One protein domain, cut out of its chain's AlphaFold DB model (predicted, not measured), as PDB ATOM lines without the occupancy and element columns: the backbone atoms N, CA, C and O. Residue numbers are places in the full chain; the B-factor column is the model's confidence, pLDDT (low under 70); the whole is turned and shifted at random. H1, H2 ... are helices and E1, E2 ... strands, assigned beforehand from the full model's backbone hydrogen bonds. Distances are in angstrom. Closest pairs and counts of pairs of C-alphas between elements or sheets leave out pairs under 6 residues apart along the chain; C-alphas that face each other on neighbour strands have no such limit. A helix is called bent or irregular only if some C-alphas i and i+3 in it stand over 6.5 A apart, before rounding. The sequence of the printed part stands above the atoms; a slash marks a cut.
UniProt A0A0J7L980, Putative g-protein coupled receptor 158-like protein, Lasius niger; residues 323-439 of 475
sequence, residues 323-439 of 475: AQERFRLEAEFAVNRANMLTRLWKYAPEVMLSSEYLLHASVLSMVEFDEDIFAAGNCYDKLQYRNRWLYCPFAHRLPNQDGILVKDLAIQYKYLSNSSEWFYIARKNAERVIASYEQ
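This is residues 323 to 439 of the 475 residues of the protein "Putative g-protein coupled receptor 158-like protein" of Lasius niger (UniProt A0A0J7L980). A small three-stranded sheet, E1 to E3, has the helix H4 over one face; the long helix H2 runs alongside H4 with a slight gap, and near the other end of the printed part the last turns of H5 and the tail, residues 429 to 439, stick out from the body. H1 is a short turn at the beginning of H2, and H3 makes the corner between H2 and H4. The printed part has 117 residues with five named helices and three named strands, in the order H1 H2 H3 H4 E1 E2 E3 H5; the sheet's order is E1 - E2 - E3, all antiparallel, and the class is mostly helix. It is compact, with a radius of gyration of the C-alphas of 14.7 A and spans of 42 by 36 by 30 A.

Find C-alpha 323 at (56.761, 0.061, 39.342), where H1, residues 323 to 326, begins. H2, residues 328 to 347, then runs 28.5 A to C-alpha 347 at (36.315, 1.186, 11.746). After H3, residues 349 to 354, comes H4, residues 356 to 368, 17.9 A long. Look next for E1, residues 375 to 377, E2, residues 393 to 397, 14.1 A long, and E3, residues 404 to 408, 13.4 A long. H5, residues 421 to 436, runs 22.0 A to C-alpha 436 at (33.648, 13.962, 29.721); it is irregular, but only just, with C-alphas 422 and 425 6.6 A apart.

Begin at the sheet, a meander, each strand the antiparallel neighbour of the one before. In the hairpin E1 and E2, N 376 and O 395 are 2.9 A apart, within hydrogen-bond range; in the hairpin E2 and E3, N 394 and O 407 are 2.9 A apart, also within range. H4 is on one face, two layers in all, at a height over the sheet of 7.6 A; its closest C-alphas to E2 are those of Leu 364 and Ala 395, 5.4 A. H2 and H4 are close but not clearly touching, with the C-alphas of Ala 334 and Met 366 closest at 7.8 A, at a shallow tilt of 14 degrees, opposite ways. H2 and H3 only just touch, with 3 pairs of C-alphas within 8 A, and only at the corner; their closest C-alphas, Trp 345 and Met 352, are 6.1 A apart. H1 and H2 meet only through their link. H5 is not on the sheet and is apart from H2 and H4. Every O i to N i+4 pair is within hydrogen-bond range in H3; the counts are 15 of 16 in H2, 8 of 9 in H4 and 11 of 12 in H5, and H1 is too short for such a pair.

The two C-alphas farthest apart, those of Asn 400 and Glu 438, are 45.3 A apart. The printed part has no cut. The links E1 to E2 and E3 to H5 are long, with 15 and 12 residues. The mean pLDDT of the printed part is 86.7; look for values under 70 at residues 323, 401, 421 to 422 and 437 to 439.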
ATOM      1  N   ALA A 323      57.533   0.708  40.401       67.88
ATOM      2  CA  ALA A 323      56.761   0.061  39.342       67.88
ATOM      3  C   ALA A 323      56.428   1.030  38.193       67.88
ATOM      4  O   ALA A 323      56.500   0.622  37.034       67.88
ATOM      5  N   GLN A 324      56.140   2.307  38.489       71.69
ATOM      6  CA  GLN A 324      55.891   3.330  37.461       71.69
ATOM      7  C   GLN A 324      57.095   3.557  36.534       71.69
ATOM      8  O   GLN A 324      56.903   3.705  35.331       71.69
ATOM      9  N   GLU A 325      58.329   3.574  37.049       76.25
ATOM     10  CA  GLU A 325      59.533   3.691  36.215       76.25
ATOM     11  C   GLU A 325      59.911   2.363  35.553       76.25
ATOM     12  O   GLU A 325      60.291   2.359  34.381       76.25
ATOM     13  N   ARG A 326      59.794   1.236  36.274       81.56
ATOM     14  CA  ARG A 326      60.195  -0.085  35.768       81.56
ATOM     15  C   ARG A 326      59.315  -0.584  34.626       81.56
ATOM     16  O   ARG A 326      59.864  -1.121  33.677       81.56
ATOM     17  N   PHE A 327      57.993  -0.451  34.748       85.12
ATOM     18  CA  PHE A 327      57.017  -1.062  33.836       85.12
ATOM     19  C   PHE A 327      56.347  -0.043  32.896       85.12
ATOM     20  O   PHE A 327      55.254  -0.271  32.365       85.12
ATOM     21  N   ARG A 328      56.965   1.136  32.721       87.25
ATOM     22  CA  ARG A 328      56.364   2.236  31.957       87.25
ATOM     23  C   ARG A 328      56.254   1.931  30.470       87.25
ATOM     24  O   ARG A 328      55.285   2.350  29.846       87.25
ATOM     25  N   LEU A 329      57.236   1.236  29.897       90.75
ATOM     26  CA  LEU A 329      57.296   0.958  28.459       90.75
ATOM     27  C   LEU A 329      56.262  -0.104  28.070       90.75
ATOM     28  O   LEU A 329      55.618  -0.005  27.030       90.75
ATOM     29  N   GLU A 330      56.059  -1.061  28.961       91.50
ATOM     30  CA  GLU A 330      55.158  -2.201  28.886       91.50
ATOM     31  C   GLU A 330      53.707  -1.713  29.056       91.50
ATOM     32  O   GLU A 330      52.816  -2.084  28.286       91.50
ATOM     33  N   ALA A 331      53.480  -0.776  29.988       88.00
ATOM     34  CA  ALA A 331      52.216  -0.055  30.136       88.00
ATOM     35  C   ALA A 331      51.912   0.856  28.929       88.00
ATOM     36  O   ALA A 331      50.801   0.815  28.392       88.00
ATOM     37  N   GLU A 332      52.886   1.639  28.446       89.06
ATOM     38  CA  GLU A 332      52.755   2.440  27.219       89.06
ATOM     39  C   GLU A 332      52.450   1.545  26.003       89.06
ATOM     40  O   GLU A 332      51.585   1.878  25.188       89.06
ATOM     41  N   PHE A 333      53.101   0.386  25.881       90.69
ATOM     42  CA  PHE A 333      52.857  -0.598  24.827       90.69
ATOM     43  C   PHE A 333      51.440  -1.180  24.908       90.69
ATOM     44  O   PHE A 333      50.723  -1.170  23.904       90.69
ATOM     45  N   ALA A 334      50.992  -1.606  26.093       90.69
ATOM     46  CA  ALA A 334      49.639  -2.112  26.310       90.69
ATOM     47  C   ALA A 334      48.566  -1.058  25.979       90.69
ATOM     48  O   ALA A 334      47.616  -1.351  25.248       90.69
ATOM     49  N   VAL A 335      48.749   0.192  26.421       87.25
ATOM     50  CA  VAL A 335      47.849   1.314  26.104       87.25
ATOM     51  C   VAL A 335      47.833   1.610  24.604       87.25
ATOM     52  O   VAL A 335      46.757   1.793  24.033       87.25
ATOM     53  N   ASN A 336      48.985   1.627  23.928       90.38
ATOM     54  CA  ASN A 336      49.054   1.835  22.477       90.38
ATOM     55  C   ASN A 336      48.398   0.684  21.695       90.38
ATOM     56  O   ASN A 336      47.674   0.922  20.725       90.38
ATOM     57  N   ARG A 337      48.576  -0.563  22.146       91.56
ATOM     58  CA  ARG A 337      47.971  -1.759  21.549       91.56
ATOM     59  C   ARG A 337      46.453  -1.789  21.726       91.56
ATOM     60  O   ARG A 337      45.749  -2.020  20.744       91.56
ATOM     61  N   ALA A 338      45.939  -1.465  22.912       88.94
ATOM     62  CA  ALA A 338      44.505  -1.286  23.145       88.94
ATOM     63  C   ALA A 338      43.934  -0.159  22.264       88.94
ATOM     64  O   ALA A 338      42.929  -0.339  21.579       88.94
ATOM     65  N   ASN A 339      44.630   0.977  22.177       86.75
ATOM     66  CA  ASN A 339      44.270   2.095  21.300       86.75
ATOM     67  C   ASN A 339      44.259   1.735  19.800       86.75
ATOM     68  O   ASN A 339      43.487   2.326  19.036       86.75
ATOM     69  N   MET A 340      45.087   0.788  19.359       89.31
ATOM     70  CA  MET A 340      45.045   0.233  18.001       89.31
ATOM     71  C   MET A 340      43.822  -0.679  17.817       89.31
ATOM     72  O   MET A 340      43.053  -0.489  16.874       89.31
ATOM     73  N   LEU A 341      43.605  -1.628  18.735       90.06
ATOM     74  CA  LEU A 341      42.497  -2.589  18.676       90.06
ATOM     75  C   LEU A 341      41.128  -1.889  18.727       90.06
ATOM     76  O   LEU A 341      40.253  -2.226  17.935       90.06
ATOM     77  N   THR A 342      40.964  -0.849  19.549       85.56
ATOM     78  CA  THR A 342      39.743  -0.022  19.606       85.56
ATOM     79  C   THR A 342      39.468   0.720  18.292       85.56
ATOM     80  O   THR A 342      38.311   0.861  17.894       85.56
ATOM     81  N   ARG A 343      40.507   1.166  17.566       85.31
ATOM     82  CA  ARG A 343      40.338   1.767  16.228       85.31
ATOM     83  C   ARG A 343      39.913   0.720  15.196       85.31
ATOM     84  O   ARG A 343      38.986   0.983  14.437       85.31
ATOM     85  N   LEU A 344      40.531  -0.464  15.203       88.62
ATOM     86  CA  LEU A 344      40.129  -1.577  14.332       88.62
ATOM     87  C   LEU A 344      38.694  -2.036  14.624       88.62
ATOM     88  O   LEU A 344      37.921  -2.235  13.697       88.62
ATOM     89  N   TRP A 345      38.304  -2.116  15.897       87.50
ATOM     90  CA  TRP A 345      36.937  -2.439  16.309       87.50
ATOM     91  C   TRP A 345      35.915  -1.410  15.813       87.50
ATOM     92  O   TRP A 345      34.857  -1.779  15.314       87.50
ATOM     93  N   LYS A 346      36.244  -0.115  15.901       84.69
ATOM     94  CA  LYS A 346      35.356   0.975  15.474       84.69
ATOM     95  C   LYS A 346      35.209   1.090  13.951       84.69
ATOM     96  O   LYS A 346      34.122   1.412  13.484       84.69
ATOM     97  N   TYR A 347      36.290   0.902  13.192       85.75
ATOM     98  CA  TYR A 347      36.315   1.186  11.746       85.75
ATOM     99  C   TYR A 347      36.322  -0.064  10.854       85.75
ATOM    100  O   TYR A 347      36.029   0.041   9.667       85.75
ATOM    101  N   ALA A 348      36.619  -1.241  11.407       89.94
ATOM    102  CA  ALA A 348      36.593  -2.528  10.713       89.94
ATOM    103  C   ALA A 348      35.992  -3.649  11.601       89.94
ATOM    104  O   ALA A 348      36.633  -4.691  11.791       89.94
ATOM    105  N   PRO A 349      34.769  -3.472  12.154       88.75
ATOM    106  CA  PRO A 349      34.150  -4.443  13.062       88.75
ATOM    107  C   PRO A 349      34.042  -5.835  12.430       88.75
ATOM    108  O   PRO A 349      34.393  -6.816  13.077       88.75
ATOM    109  N   GLU A 350      33.680  -5.926  11.145       90.88
ATOM    110  CA  GLU A 350      33.610  -7.193  10.402       90.88
ATOM    111  C   GLU A 350      34.933  -7.972  10.427       90.88
ATOM    112  O   GLU A 350      34.941  -9.189  10.595       90.88
ATOM    113  N   VAL A 351      36.078  -7.285  10.329       89.44
ATOM    114  CA  VAL A 351      37.402  -7.927  10.371       89.44
ATOM    115  C   VAL A 351      37.682  -8.472  11.771       89.44
ATOM    116  O   VAL A 351      38.102  -9.621  11.908       89.44
ATOM    117  N   MET A 352      37.390  -7.694  12.814       90.00
ATOM    118  CA  MET A 352      37.588  -8.101  14.212       90.00
ATOM    119  C   MET A 352      36.633  -9.232  14.639       90.00
ATOM    120  O   MET A 352      37.011 -10.120  15.406       90.00
ATOM    121  N   LEU A 353      35.407  -9.234  14.111       90.62
ATOM    122  CA  LEU A 353      34.392 -10.264  14.337       90.62
ATOM    123  C   LEU A 353      34.579 -11.498  13.434       90.62
ATOM    124  O   LEU A 353      34.038 -12.559  13.754       90.62
ATOM    125  N   SER A 354      35.364 -11.418  12.352       89.44
ATOM    126  CA  SER A 354      35.590 -12.539  11.424       89.44
ATOM    127  C   SER A 354      36.336 -13.721  12.052       89.44
ATOM    128  O   SER A 354      36.041 -14.874  11.732       89.44
ATOM    129  N   SER A 355      37.269 -13.472  12.978       89.44
ATOM    130  CA  SER A 355      38.194 -14.497  13.466       89.44
ATOM    131  C   SER A 355      38.590 -14.308  14.929       89.44
ATOM    132  O   SER A 355      39.188 -13.306  15.308       89.44
ATOM    133  N   GLU A 356      38.351 -15.339  15.737       92.06
ATOM    134  CA  GLU A 356      38.845 -15.417  17.120       92.06
ATOM    135  C   GLU A 356      40.371 -15.619  17.153       92.06
ATOM    136  O   GLU A 356      41.046 -15.128  18.054       92.06
ATOM    137  N   TYR A 357      40.946 -16.258  16.123       93.94
ATOM    138  CA  TYR A 357      42.397 -16.432  15.990       93.94
ATOM    139  C   TYR A 357      43.139 -15.102  15.824       93.94
ATOM    140  O   TYR A 357      44.254 -14.979  16.320       93.94
ATOM    141  N   LEU A 358      42.522 -14.096  15.185       93.44
ATOM    142  CA  LEU A 358      43.097 -12.749  15.079       93.44
ATOM    143  C   LEU A 358      43.314 -12.141  16.470       93.44
ATOM    144  O   LEU A 358      44.358 -11.550  16.737       93.44
ATOM    145  N   LEU A 359      42.349 -12.327  17.370       94.31
ATOM    146  CA  LEU A 359      42.386 -11.749  18.710       94.31
ATOM    147  C   LEU A 359      43.247 -12.579  19.666       94.31
ATOM    148  O   LEU A 359      44.035 -11.991  20.405       94.31
ATOM    149  N   HIS A 360      43.208 -13.914  19.572       95.94
ATOM    150  CA  HIS A 360      44.159 -14.802  20.251       95.94
ATOM    151  C   HIS A 360      45.616 -14.490  19.863       95.94
ATOM    152  O   HIS A 360      46.450 -14.309  20.746       95.94
ATOM    153  N   ALA A 361      45.920 -14.327  18.570       95.62
ATOM    154  CA  ALA A 361      47.243 -13.903  18.108       95.62
ATOM    155  C   ALA A 361      47.591 -12.476  18.573       95.62
ATOM    156  O   ALA A 361      48.753 -12.185  18.867       95.62
ATOM    157  N   SER A 362      46.598 -11.583  18.690       94.44
ATOM    158  CA  SER A 362      46.825 -10.206  19.140       94.44
ATOM    159  C   SER A 362      47.263 -10.098  20.607       94.44
ATOM    160  O   SER A 362      48.059  -9.207  20.900       94.44
ATOM    161  N   VAL A 363      46.802 -10.995  21.493       96.12
ATOM    162  CA  VAL A 363      47.250 -11.060  22.900       96.12
ATOM    163  C   VAL A 363      48.466 -11.966  23.083       96.12
ATOM    164  O   VAL A 363      49.358 -11.613  23.848       96.12
ATOM    165  N   LEU A 364      48.574 -13.064  22.323       96.38
ATOM    166  CA  LEU A 364      49.774 -13.909  22.296       96.38
ATOM    167  C   LEU A 364      51.016 -13.078  21.959       96.38
ATOM    168  O   LEU A 364      51.965 -13.078  22.729       96.38
ATOM    169  N   SER A 365      50.964 -12.285  20.885       95.62
ATOM    170  CA  SER A 365      52.091 -11.433  20.473       95.62
ATOM    171  C   SER A 365      52.444 -10.310  21.458       95.62
ATOM    172  O   SER A 365      53.538  -9.764  21.361       95.62
ATOM    173  N   MET A 366      51.575  -9.962  22.418       95.25
ATOM    174  CA  MET A 366      51.955  -9.051  23.512       95.25
ATOM    175  C   MET A 366      52.816  -9.752  24.565       95.25
ATOM    176  O   MET A 366      53.726  -9.138  25.100       95.25
ATOM    177  N   VAL A 367      52.527 -11.024  24.849       95.62
ATOM    178  CA  VAL A 367      53.263 -11.837  25.828       95.62
ATOM    179  C   VAL A 367      54.500 -12.486  25.194       95.62
ATOM    180  O   VAL A 367      55.471 -12.758  25.882       95.62
ATOM    181  N   GLU A 368      54.491 -12.746  23.886       94.38
ATOM    182  CA  GLU A 368      55.585 -13.408  23.161       94.38
ATOM    183  C   GLU A 368      56.778 -12.479  22.906       94.38
ATOM    184  O   GLU A 368      57.922 -12.895  23.079       94.38
ATOM    185  N   PHE A 369      56.529 -11.225  22.511       92.69
ATOM    186  CA  PHE A 369      57.590 -10.282  22.135       92.69
ATOM    187  C   PHE A 369      58.193  -9.493  23.306       92.69
ATOM    188  O   PHE A 369      59.160  -8.763  23.088       92.69
ATOM    189  N   ASP A 370      57.662  -9.649  24.518       92.31
ATOM    190  CA  ASP A 370      58.114  -8.937  25.713       92.31
ATOM    191  C   ASP A 370      58.265  -9.906  26.899       92.31
ATOM    192  O   ASP A 370      57.347 -10.664  27.220       92.31
ATOM    193  N   GLU A 371      59.448  -9.925  27.521       89.94
ATOM    194  CA  GLU A 371      59.788 -10.815  28.643       89.94
ATOM    195  C   GLU A 371      59.299 -10.287  30.002       89.94
ATOM    196  O   GLU A 371      59.025 -11.101  30.885       89.94
ATOM    197  N   ASP A 372      59.137  -8.967  30.171       89.81
ATOM    198  CA  ASP A 372      58.606  -8.368  31.404       89.81
ATOM    199  C   ASP A 372      57.051  -8.370  31.410       89.81
ATOM    200  O   ASP A 372      56.434  -8.245  32.472       89.81
ATOM    201  N   ILE A 373      56.387  -8.628  30.267       91.38
ATOM    202  CA  ILE A 373      54.937  -8.908  30.199       91.38
ATOM    203  C   ILE A 373      54.644 -10.386  30.526       91.38
ATOM    204  O   ILE A 373      54.856 -11.300  29.721       91.38
ATOM    205  N   PHE A 374      54.069 -10.629  31.709       91.69
ATOM    206  CA  PHE A 374      53.625 -11.964  32.142       91.69
ATOM    207  C   PHE A 374      52.342 -12.449  31.441       91.69
ATOM    208  O   PHE A 374      52.222 -13.628  31.093       91.69
ATOM    209  N   ALA A 375      51.370 -11.552  31.251       92.94
ATOM    210  CA  ALA A 375      50.056 -11.862  30.699       92.94
ATOM    211  C   ALA A 375      49.428 -10.653  29.989       92.94
ATOM    212  O   ALA A 375      49.724  -9.506  30.317       92.94
ATOM    213  N   ALA A 376      48.528 -10.913  29.039       93.94
ATOM    214  CA  ALA A 376      47.774  -9.895  28.314       93.94
ATOM    215  C   ALA A 376      46.348 -10.376  28.015       93.94
ATOM    216  O   ALA A 376      46.140 -11.523  27.619       93.94
ATOM    217  N   GLY A 377      45.364  -9.487  28.158       92.75
ATOM    218  CA  GLY A 377      43.956  -9.765  27.877       92.75
ATOM    219  C   GLY A 377      43.292  -8.640  27.089       92.75
ATOM    220  O   GLY A 377      43.629  -7.471  27.256       92.75
ATOM    221  N   ASN A 378      42.333  -9.000  26.239       92.50
ATOM    222  CA  ASN A 378      41.504  -8.063  25.482       92.50
ATOM    223  C   ASN A 378      40.029  -8.452  25.677       92.50
ATOM    224  O   ASN A 378      39.447  -9.160  24.858       92.50
ATOM    225  N   CYS A 379      39.466  -8.072  26.826       90.44
ATOM    226  CA  CYS A 379      38.123  -8.470  27.245       90.44
ATOM    227  C   CYS A 379      37.028  -7.572  26.648       90.44
ATOM    228  O   CYS A 379      37.163  -6.350  26.618       90.44
ATOM    229  N   TYR A 380      35.909  -8.179  26.245       90.38
ATOM    230  CA  TYR A 380      34.744  -7.495  25.676       90.38
ATOM    231  C   TYR A 380      33.576  -7.446  26.666       90.38
ATOM    232  O   TYR A 380      33.409  -8.368  27.468       90.38
ATOM    233  N   ASP A 381      32.739  -6.406  26.612       89.06
ATOM    234  CA  ASP A 381      31.534  -6.346  27.451       89.06
ATOM    235  C   ASP A 381      30.471  -7.363  26.983       89.06
ATOM    236  O   ASP A 381      30.571  -7.980  25.915       89.06
ATOM    237  N   LYS A 382      29.433  -7.546  27.801       90.56
ATOM    238  CA  LYS A 382      28.348  -8.507  27.595       90.56
ATOM    239  C   LYS A 382      27.765  -8.409  26.181       90.56
ATOM    240  O   LYS A 382      27.270  -7.357  25.786       90.56
ATOM    241  N   LEU A 383      27.759  -9.536  25.463       90.06
ATOM    242  CA  LEU A 383      27.222  -9.674  24.098       90.06
ATOM    243  C   LEU A 383      27.863  -8.748  23.037       90.06
ATOM    244  O   LEU A 383      27.293  -8.578  21.964       90.06
ATOM    245  N   GLN A 384      29.048  -8.170  23.284       89.62
ATOM    246  CA  GLN A 384      29.746  -7.362  22.271       89.62
ATOM    247  C   GLN A 384      30.488  -8.204  21.219       89.62
ATOM    248  O   GLN A 384      30.646  -7.752  20.086       89.62
ATOM    249  N   TYR A 385      30.954  -9.411  21.561       91.69
ATOM    250  CA  TYR A 385      31.664 -10.276  20.613       91.69
ATOM    251  C   TYR A 385      30.763 -11.384  20.063       91.69
ATOM    252  O   TYR A 385      30.582 -12.437  20.686       91.69
ATOM    253  N   ARG A 386      30.237 -11.168  18.849       89.06
ATOM    254  CA  ARG A 386      29.302 -12.092  18.183       89.06
ATOM    255  C   ARG A 386      28.124 -12.418  19.125       89.06
ATOM    256  O   ARG A 386      27.670 -11.572  19.884       89.06
ATOM    257  N   ASN A 387      27.681 -13.674  19.132       87.81
ATOM    258  CA  ASN A 387      26.650 -14.187  20.034       87.81
ATOM    259  C   ASN A 387      27.233 -14.788  21.338       87.81
ATOM    260  O   ASN A 387      26.561 -15.595  21.986       87.81
ATOM    261  N   ARG A 388      28.484 -14.469  21.720       89.25
ATOM    262  CA  ARG A 388      29.068 -14.924  22.996       89.25
ATOM    263  C   ARG A 388      28.574 -14.027  24.136       89.25
ATOM    264  O   ARG A 388      28.655 -12.808  24.045       89.25
ATOM    265  N   TRP A 389      28.098 -14.623  25.235       90.31
ATOM    266  CA  TRP A 389      27.646 -13.870  26.419       90.31
ATOM    267  C   TRP A 389      28.770 -13.021  27.031       90.31
ATOM    268  O   TRP A 389      28.554 -11.857  27.354       90.31
ATOM    269  N   LEU A 390      29.963 -13.609  27.130       91.88
ATOM    270  CA  LEU A 390      31.238 -12.980  27.468       91.88
ATOM    271  C   LEU A 390      32.318 -13.554  26.544       91.88
ATOM    272  O   LEU A 390      32.180 -14.681  26.064       91.88
ATOM    273  N   TYR A 391      33.379 -12.788  26.312       93.81
ATOM    274  CA  TYR A 391      34.546 -13.207  25.542       93.81
ATOM    275  C   TYR A 391      35.753 -12.371  25.967       93.81
ATOM    276  O   TYR A 391      35.727 -11.141  25.881       93.81
ATOM    277  N   CYS A 392      36.817 -13.032  26.411       93.94
ATOM    278  CA  CYS A 392      38.083 -12.378  26.696       93.94
ATOM    279  C   CYS A 392      39.265 -13.253  26.254       93.94
ATOM    280  O   CYS A 392      39.741 -14.078  27.039       93.94
ATOM    281  N   PRO A 393      39.763 -13.086  25.014       95.31
ATOM    282  CA  PRO A 393      41.041 -13.644  24.594       95.31
ATOM    283  C   PRO A 393      42.142 -13.176  25.551       95.31
ATOM    284  O   PRO A 393      42.353 -11.976  25.740       95.31
ATOM    285  N   PHE A 394      42.828 -14.143  26.156       95.56
ATOM    286  CA  PHE A 394      43.807 -13.939  27.217       95.56
ATOM    287  C   PHE A 394      45.005 -14.872  27.024       95.56
ATOM    288  O   PHE A 394      44.834 -16.077  26.837       95.56
ATOM    289  N   ALA A 395      46.215 -14.321  27.084       96.19
ATOM    290  CA  ALA A 395      47.481 -15.043  27.016       96.19
ATOM    291  C   ALA A 395      48.263 -14.857  28.323       96.19
ATOM    292  O   ALA A 395      48.243 -13.775  28.901       96.19
ATOM    293  N   HIS A 396      48.962 -15.898  28.775       94.69
ATOM    294  CA  HIS A 396      49.817 -15.863  29.968       94.69
ATOM    295  C   HIS A 396      50.961 -16.873  29.861       94.69
ATOM    296  O   HIS A 396      50.796 -17.937  29.256       94.69
ATOM    297  N   ARG A 397      52.114 -16.538  30.447       93.81
ATOM    298  CA  ARG A 397      53.267 -17.440  30.571       93.81
ATOM    299  C   ARG A 397      52.959 -18.557  31.576       93.81
ATOM    300  O   ARG A 397      52.328 -18.316  32.604       93.81
ATOM    301  N   LEU A 398      53.392 -19.780  31.278       91.62
ATOM    302  CA  LEU A 398      53.271 -20.918  32.192       91.62
ATOM    303  C   LEU A 398      54.442 -20.917  33.196       91.62
ATOM    304  O   LEU A 398      55.569 -20.643  32.794       91.62
ATOM    305  N   PRO A 399      54.224 -21.241  34.487       80.12
ATOM    306  CA  PRO A 399      55.265 -21.094  35.515       80.12
ATOM    307  C   PRO A 399      56.438 -22.075  35.354       80.12
ATOM    308  O   PRO A 399      57.566 -21.737  35.695       80.12
ATOM    309  N   ASN A 400      56.174 -23.269  34.810       72.50
ATOM    310  CA  ASN A 400      57.131 -24.383  34.738       72.50
ATOM    311  C   ASN A 400      57.435 -24.825  33.288       72.50
ATOM    312  O   ASN A 400      57.889 -25.947  33.071       72.50
ATOM    313  N   GLN A 401      57.112 -24.005  32.279       62.88
ATOM    314  CA  GLN A 401      57.290 -24.339  30.857       62.88
ATOM    315  C   GLN A 401      57.648 -23.086  30.049       62.88
ATOM    316  O   GLN A 401      57.027 -22.043  30.243       62.88
ATOM    317  N   ASP A 402      58.561 -23.210  29.080       77.94
ATOM    318  CA  ASP A 402      58.873 -22.167  28.086       77.94
ATOM    319  C   ASP A 402      57.727 -22.023  27.058       77.94
ATOM    320  O   ASP A 402      57.872 -22.307  25.869       77.94
ATOM    321  N   GLY A 403      56.538 -21.643  27.531       89.44
ATOM    322  CA  GLY A 403      55.307 -21.634  26.750       89.44
ATOM    323  C   GLY A 403      54.276 -20.623  27.247       89.44
ATOM    324  O   GLY A 403      54.194 -20.300  28.433       89.44
ATOM    325  N   ILE A 404      53.466 -20.129  26.309       95.50
ATOM    326  CA  ILE A 404      52.392 -19.165  26.556       95.50
ATOM    327  C   ILE A 404      51.059 -19.853  26.263       95.50
ATOM    328  O   ILE A 404      50.810 -20.289  25.138       95.50
ATOM    329  N   LEU A 405      50.187 -19.937  27.267       94.81
ATOM    330  CA  LEU A 405      48.851 -20.502  27.115       94.81
ATOM    331  C   LEU A 405      47.850 -19.395  26.771       94.81
ATOM    332  O   LEU A 405      47.636 -18.467  27.557       94.81
ATOM    333  N   VAL A 406      47.207 -19.527  25.611       95.88
ATOM    334  CA  VAL A 406      46.113 -18.654  25.167       95.88
ATOM    335  C   VAL A 406      44.772 -19.340  25.425       95.88
ATOM    336  O   VAL A 406      44.578 -20.490  25.032       95.88
ATOM    337  N   LYS A 407      43.842 -18.644  26.082       94.50
ATOM    338  CA  LYS A 407      42.497 -19.134  26.421       94.50
ATOM    339  C   LYS A 407      41.460 -18.008  26.373       94.50
ATOM    340  O   LYS A 407      41.811 -16.831  26.378       94.50
ATOM    341  N   ASP A 408      40.181 -18.374  26.366       94.06
ATOM    342  CA  ASP A 408      39.085 -17.439  26.636       94.06
ATOM    343  C   ASP A 408      38.855 -17.370  28.155       94.06
ATOM    344  O   ASP A 408      38.341 -18.310  28.766       94.06
ATOM    345  N   LEU A 409      39.273 -16.266  28.779       91.19
ATOM    346  CA  LEU A 409      39.178 -16.048  30.227       91.19
ATOM    347  C   LEU A 409      37.717 -16.056  30.718       91.19
ATOM    348  O   LEU A 409      37.462 -16.445  31.858       91.19
ATOM    349  N   ALA A 410      36.755 -15.740  29.840       89.94
ATOM    350  CA  ALA A 410      35.321 -15.774  30.132       89.94
ATOM    351  C   ALA A 410      34.805 -17.147  30.601       89.94
ATOM    352  O   ALA A 410      33.773 -17.221  31.267       89.94
ATOM    353  N   ILE A 411      35.505 -18.233  30.249       87.25
ATOM    354  CA  ILE A 411      35.134 -19.610  30.611       87.25
ATOM    355  C   ILE A 411      35.335 -19.865  32.114       87.25
ATOM    356  O   ILE A 411      34.591 -20.642  32.708       87.25
ATOM    357  N   GLN A 412      36.337 -19.225  32.724       81.25
ATOM    358  CA  GLN A 412      36.764 -19.489  34.103       81.25
ATOM    359  C   GLN A 412      36.506 -18.310  35.052       81.25
ATOM    360  O   GLN A 412      36.386 -18.521  36.255       81.25
ATOM    361  N   TYR A 413      36.407 -17.078  34.541       80.81
ATOM    362  CA  TYR A 413      36.412 -15.870  35.363       80.81
ATOM    363  C   TYR A 413      35.405 -14.819  34.862       80.81
ATOM    364  O   TYR A 413      35.413 -14.405  33.700       80.81
ATOM    365  N   LYS A 414      34.511 -14.374  35.756       83.31
ATOM    366  CA  LYS A 414      33.387 -13.467  35.456       83.31
ATOM    367  C   LYS A 414      33.801 -11.990  35.530       83.31
ATOM    368  O   LYS A 414      33.238 -11.236  36.313       83.31
ATOM    369  N   TYR A 415      34.736 -11.565  34.682       85.19
ATOM    370  CA  TYR A 415      35.378 -10.233  34.701       85.19
ATOM    371  C   TYR A 415      34.452  -8.988  34.636       85.19
ATOM    372  O   TYR A 415      34.937  -7.866  34.736       85.19
ATOM    373  N   LEU A 416      33.129  -9.135  34.480       85.81
ATOM    374  CA  LEU A 416      32.172  -8.021  34.607       85.81
ATOM    375  C   LEU A 416      31.680  -7.761  36.042       85.81
ATOM    376  O   LEU A 416      30.975  -6.769  36.246       85.81
ATOM    377  N   SER A 417      31.985  -8.626  37.016       83.38
ATOM    378  CA  SER A 417      31.607  -8.398  38.416       83.38
ATOM    379  C   SER A 417      32.344  -7.199  39.013       83.38
ATOM    380  O   SER A 417      33.476  -6.896  38.645       83.38
ATOM    381  N   ASN A 418      31.716  -6.543  39.988       81.56
ATOM    382  CA  ASN A 418      32.321  -5.468  40.782       81.56
ATOM    383  C   ASN A 418      33.631  -5.884  41.479       81.56
ATOM    384  O   ASN A 418      34.474  -5.031  41.723       81.56
ATOM    385  N   SER A 419      33.815  -7.181  41.742       73.31
ATOM    386  CA  SER A 419      35.037  -7.773  42.298       73.31
ATOM    387  C   SER A 419      36.216  -7.907  41.317       73.31
ATOM    388  O   SER A 419      37.252  -8.434  41.696       73.31
ATOM    389  N   SER A 420      36.097  -7.493  40.051       74.25
ATOM    390  CA  SER A 420      37.187  -7.630  39.074       74.25
ATOM    391  C   SER A 420      37.943  -6.315  38.873       74.25
ATOM    392  O   SER A 420      37.590  -5.540  37.984       74.25
ATOM    393  N   GLU A 421      38.991  -6.040  39.657       67.62
ATOM    394  CA  GLU A 421      39.743  -4.772  39.547       67.62
ATOM    395  C   GLU A 421      40.253  -4.517  38.112       67.62
ATOM    396  O   GLU A 421      39.990  -3.462  37.523       67.62
ATOM    397  N   TRP A 422      40.847  -5.547  37.502       69.75
ATOM    398  CA  TRP A 422      41.511  -5.521  36.195       69.75
ATOM    399  C   TRP A 422      40.594  -5.195  35.012       69.75
ATOM    400  O   TRP A 422      41.087  -4.810  33.952       69.75
ATOM    401  N   PHE A 423      39.271  -5.320  35.167       77.69
ATOM    402  CA  PHE A 423      38.316  -4.965  34.114       77.69
ATOM    403  C   PHE A 423      37.182  -4.054  34.585       77.69
ATOM    404  O   PHE A 423      36.879  -3.075  33.907       77.69
ATOM    405  N   TYR A 424      36.548  -4.321  35.728       81.19
ATOM    406  CA  TYR A 424      35.421  -3.516  36.201       81.19
ATOM    407  C   TYR A 424      35.844  -2.082  36.534       81.19
ATOM    408  O   TYR A 424      35.219  -1.143  36.038       81.19
ATOM    409  N   ILE A 425      36.924  -1.897  37.305       79.75
ATOM    410  CA  ILE A 425      37.415  -0.558  37.675       79.75
ATOM    411  C   ILE A 425      37.952   0.162  36.434       79.75
ATOM    412  O   ILE A 425      37.578   1.309  36.176       79.75
ATOM    413  N   ALA A 426      38.746  -0.528  35.607       80.88
ATOM    414  CA  ALA A 426      39.248  -0.002  34.338       80.88
ATOM    415  C   ALA A 426      38.107   0.476  33.415       80.88
ATOM    416  O   ALA A 426      38.128   1.616  32.941       80.88
ATOM    417  N   ARG A 427      37.058  -0.341  33.231       82.00
ATOM    418  CA  ARG A 427      35.865   0.015  32.451       82.00
ATOM    419  C   ARG A 427      35.108   1.189  33.068       82.00
ATOM    420  O   ARG A 427      34.770   2.113  32.339       82.00
ATOM    421  N   LYS A 428      34.866   1.213  34.386       85.44
ATOM    422  CA  LYS A 428      34.154   2.333  35.038       85.44
ATOM    423  C   LYS A 428      34.931   3.649  34.990       85.44
ATOM    424  O   LYS A 428      34.321   4.713  34.877       85.44
ATOM    425  N   ASN A 429      36.259   3.597  34.985       83.19
ATOM    426  CA  ASN A 429      37.091   4.770  34.729       83.19
ATOM    427  C   ASN A 429      37.019   5.205  33.253       83.19
ATOM    428  O   ASN A 429      36.848   6.394  32.987       83.19
ATOM    429  N   ALA A 430      37.054   4.266  32.300       79.12
ATOM    430  CA  ALA A 430      36.894   4.562  30.875       79.12
ATOM    431  C   ALA A 430      35.508   5.149  30.538       79.12
ATOM    432  O   ALA A 430      35.436   6.149  29.831       79.12
ATOM    433  N   GLU A 431      34.418   4.600  31.090       83.06
ATOM    434  CA  GLU A 431      33.057   5.154  30.977       83.06
ATOM    435  C   GLU A 431      33.014   6.628  31.419       83.06
ATOM    436  O   GLU A 431      32.469   7.473  30.708       83.06
ATOM    437  N   ARG A 432      33.650   6.957  32.554       84.69
ATOM    438  CA  ARG A 432      33.712   8.327  33.093       84.69
ATOM    439  C   ARG A 432      34.486   9.289  32.180       84.69
ATOM    440  O   ARG A 432      34.059  10.426  32.006       84.69
ATOM    441  N   VAL A 433      35.590   8.839  31.578       78.56
ATOM    442  CA  VAL A 433      36.400   9.637  30.633       78.56
ATOM    443  C   VAL A 433      35.706   9.797  29.273       78.56
ATOM    444  O   VAL A 433      35.790  10.854  28.651       78.56
ATOM    445  N   ILE A 434      34.968   8.784  28.814       74.88
ATOM    446  CA  ILE A 434      34.140   8.883  27.604       74.88
ATOM    447  C   ILE A 434      33.002   9.889  27.826       74.88
ATOM    448  O   ILE A 434      32.724  10.689  26.935       74.88
ATOM    449  N   ALA A 435      32.391   9.906  29.015       78.62
ATOM    450  CA  ALA A 435      31.341  10.860  29.364       78.62
ATOM    451  C   ALA A 435      31.821  12.326  29.406       78.62
ATOM    452  O   ALA A 435      31.037  13.213  29.074       78.62
ATOM    453  N   SER A 436      33.088  12.598  29.757       75.94
ATOM    454  CA  SER A 436      33.648  13.962  29.721       75.94
ATOM    455  C   SER A 436      34.143  14.409  28.337       75.94
ATOM    456  O   SER A 436      34.313  15.603  28.116       75.94
ATOM    457  N   TYR A 437      34.309  13.494  27.374       59.09
ATOM    458  CA  TYR A 437      34.531  13.779  25.943       59.09
ATOM    459  C   TYR A 437      35.835  14.507  25.525       59.09
ATOM    460  O   TYR A 437      36.040  14.747  24.332       59.09
ATOM    461  N   GLU A 438      36.747  14.833  26.447       54.69
ATOM    462  CA  GLU A 438      37.870  15.758  26.176       54.69
ATOM    463  C   GLU A 438      39.087  15.171  25.425       54.69
ATOM    464  O   GLU A 438      39.866  15.926  24.843       54.69
ATOM    465  N   GLN A 439      39.302  13.848  25.427       55.84
ATOM    466  CA  GLN A 439      40.661  13.285  25.263       55.84
ATOM    467  C   GLN A 439      41.021  12.686  23.882       55.84
ATOM    468  O   GLN A 439      42.122  12.161  23.704       55.84
TER     469      GLN A 439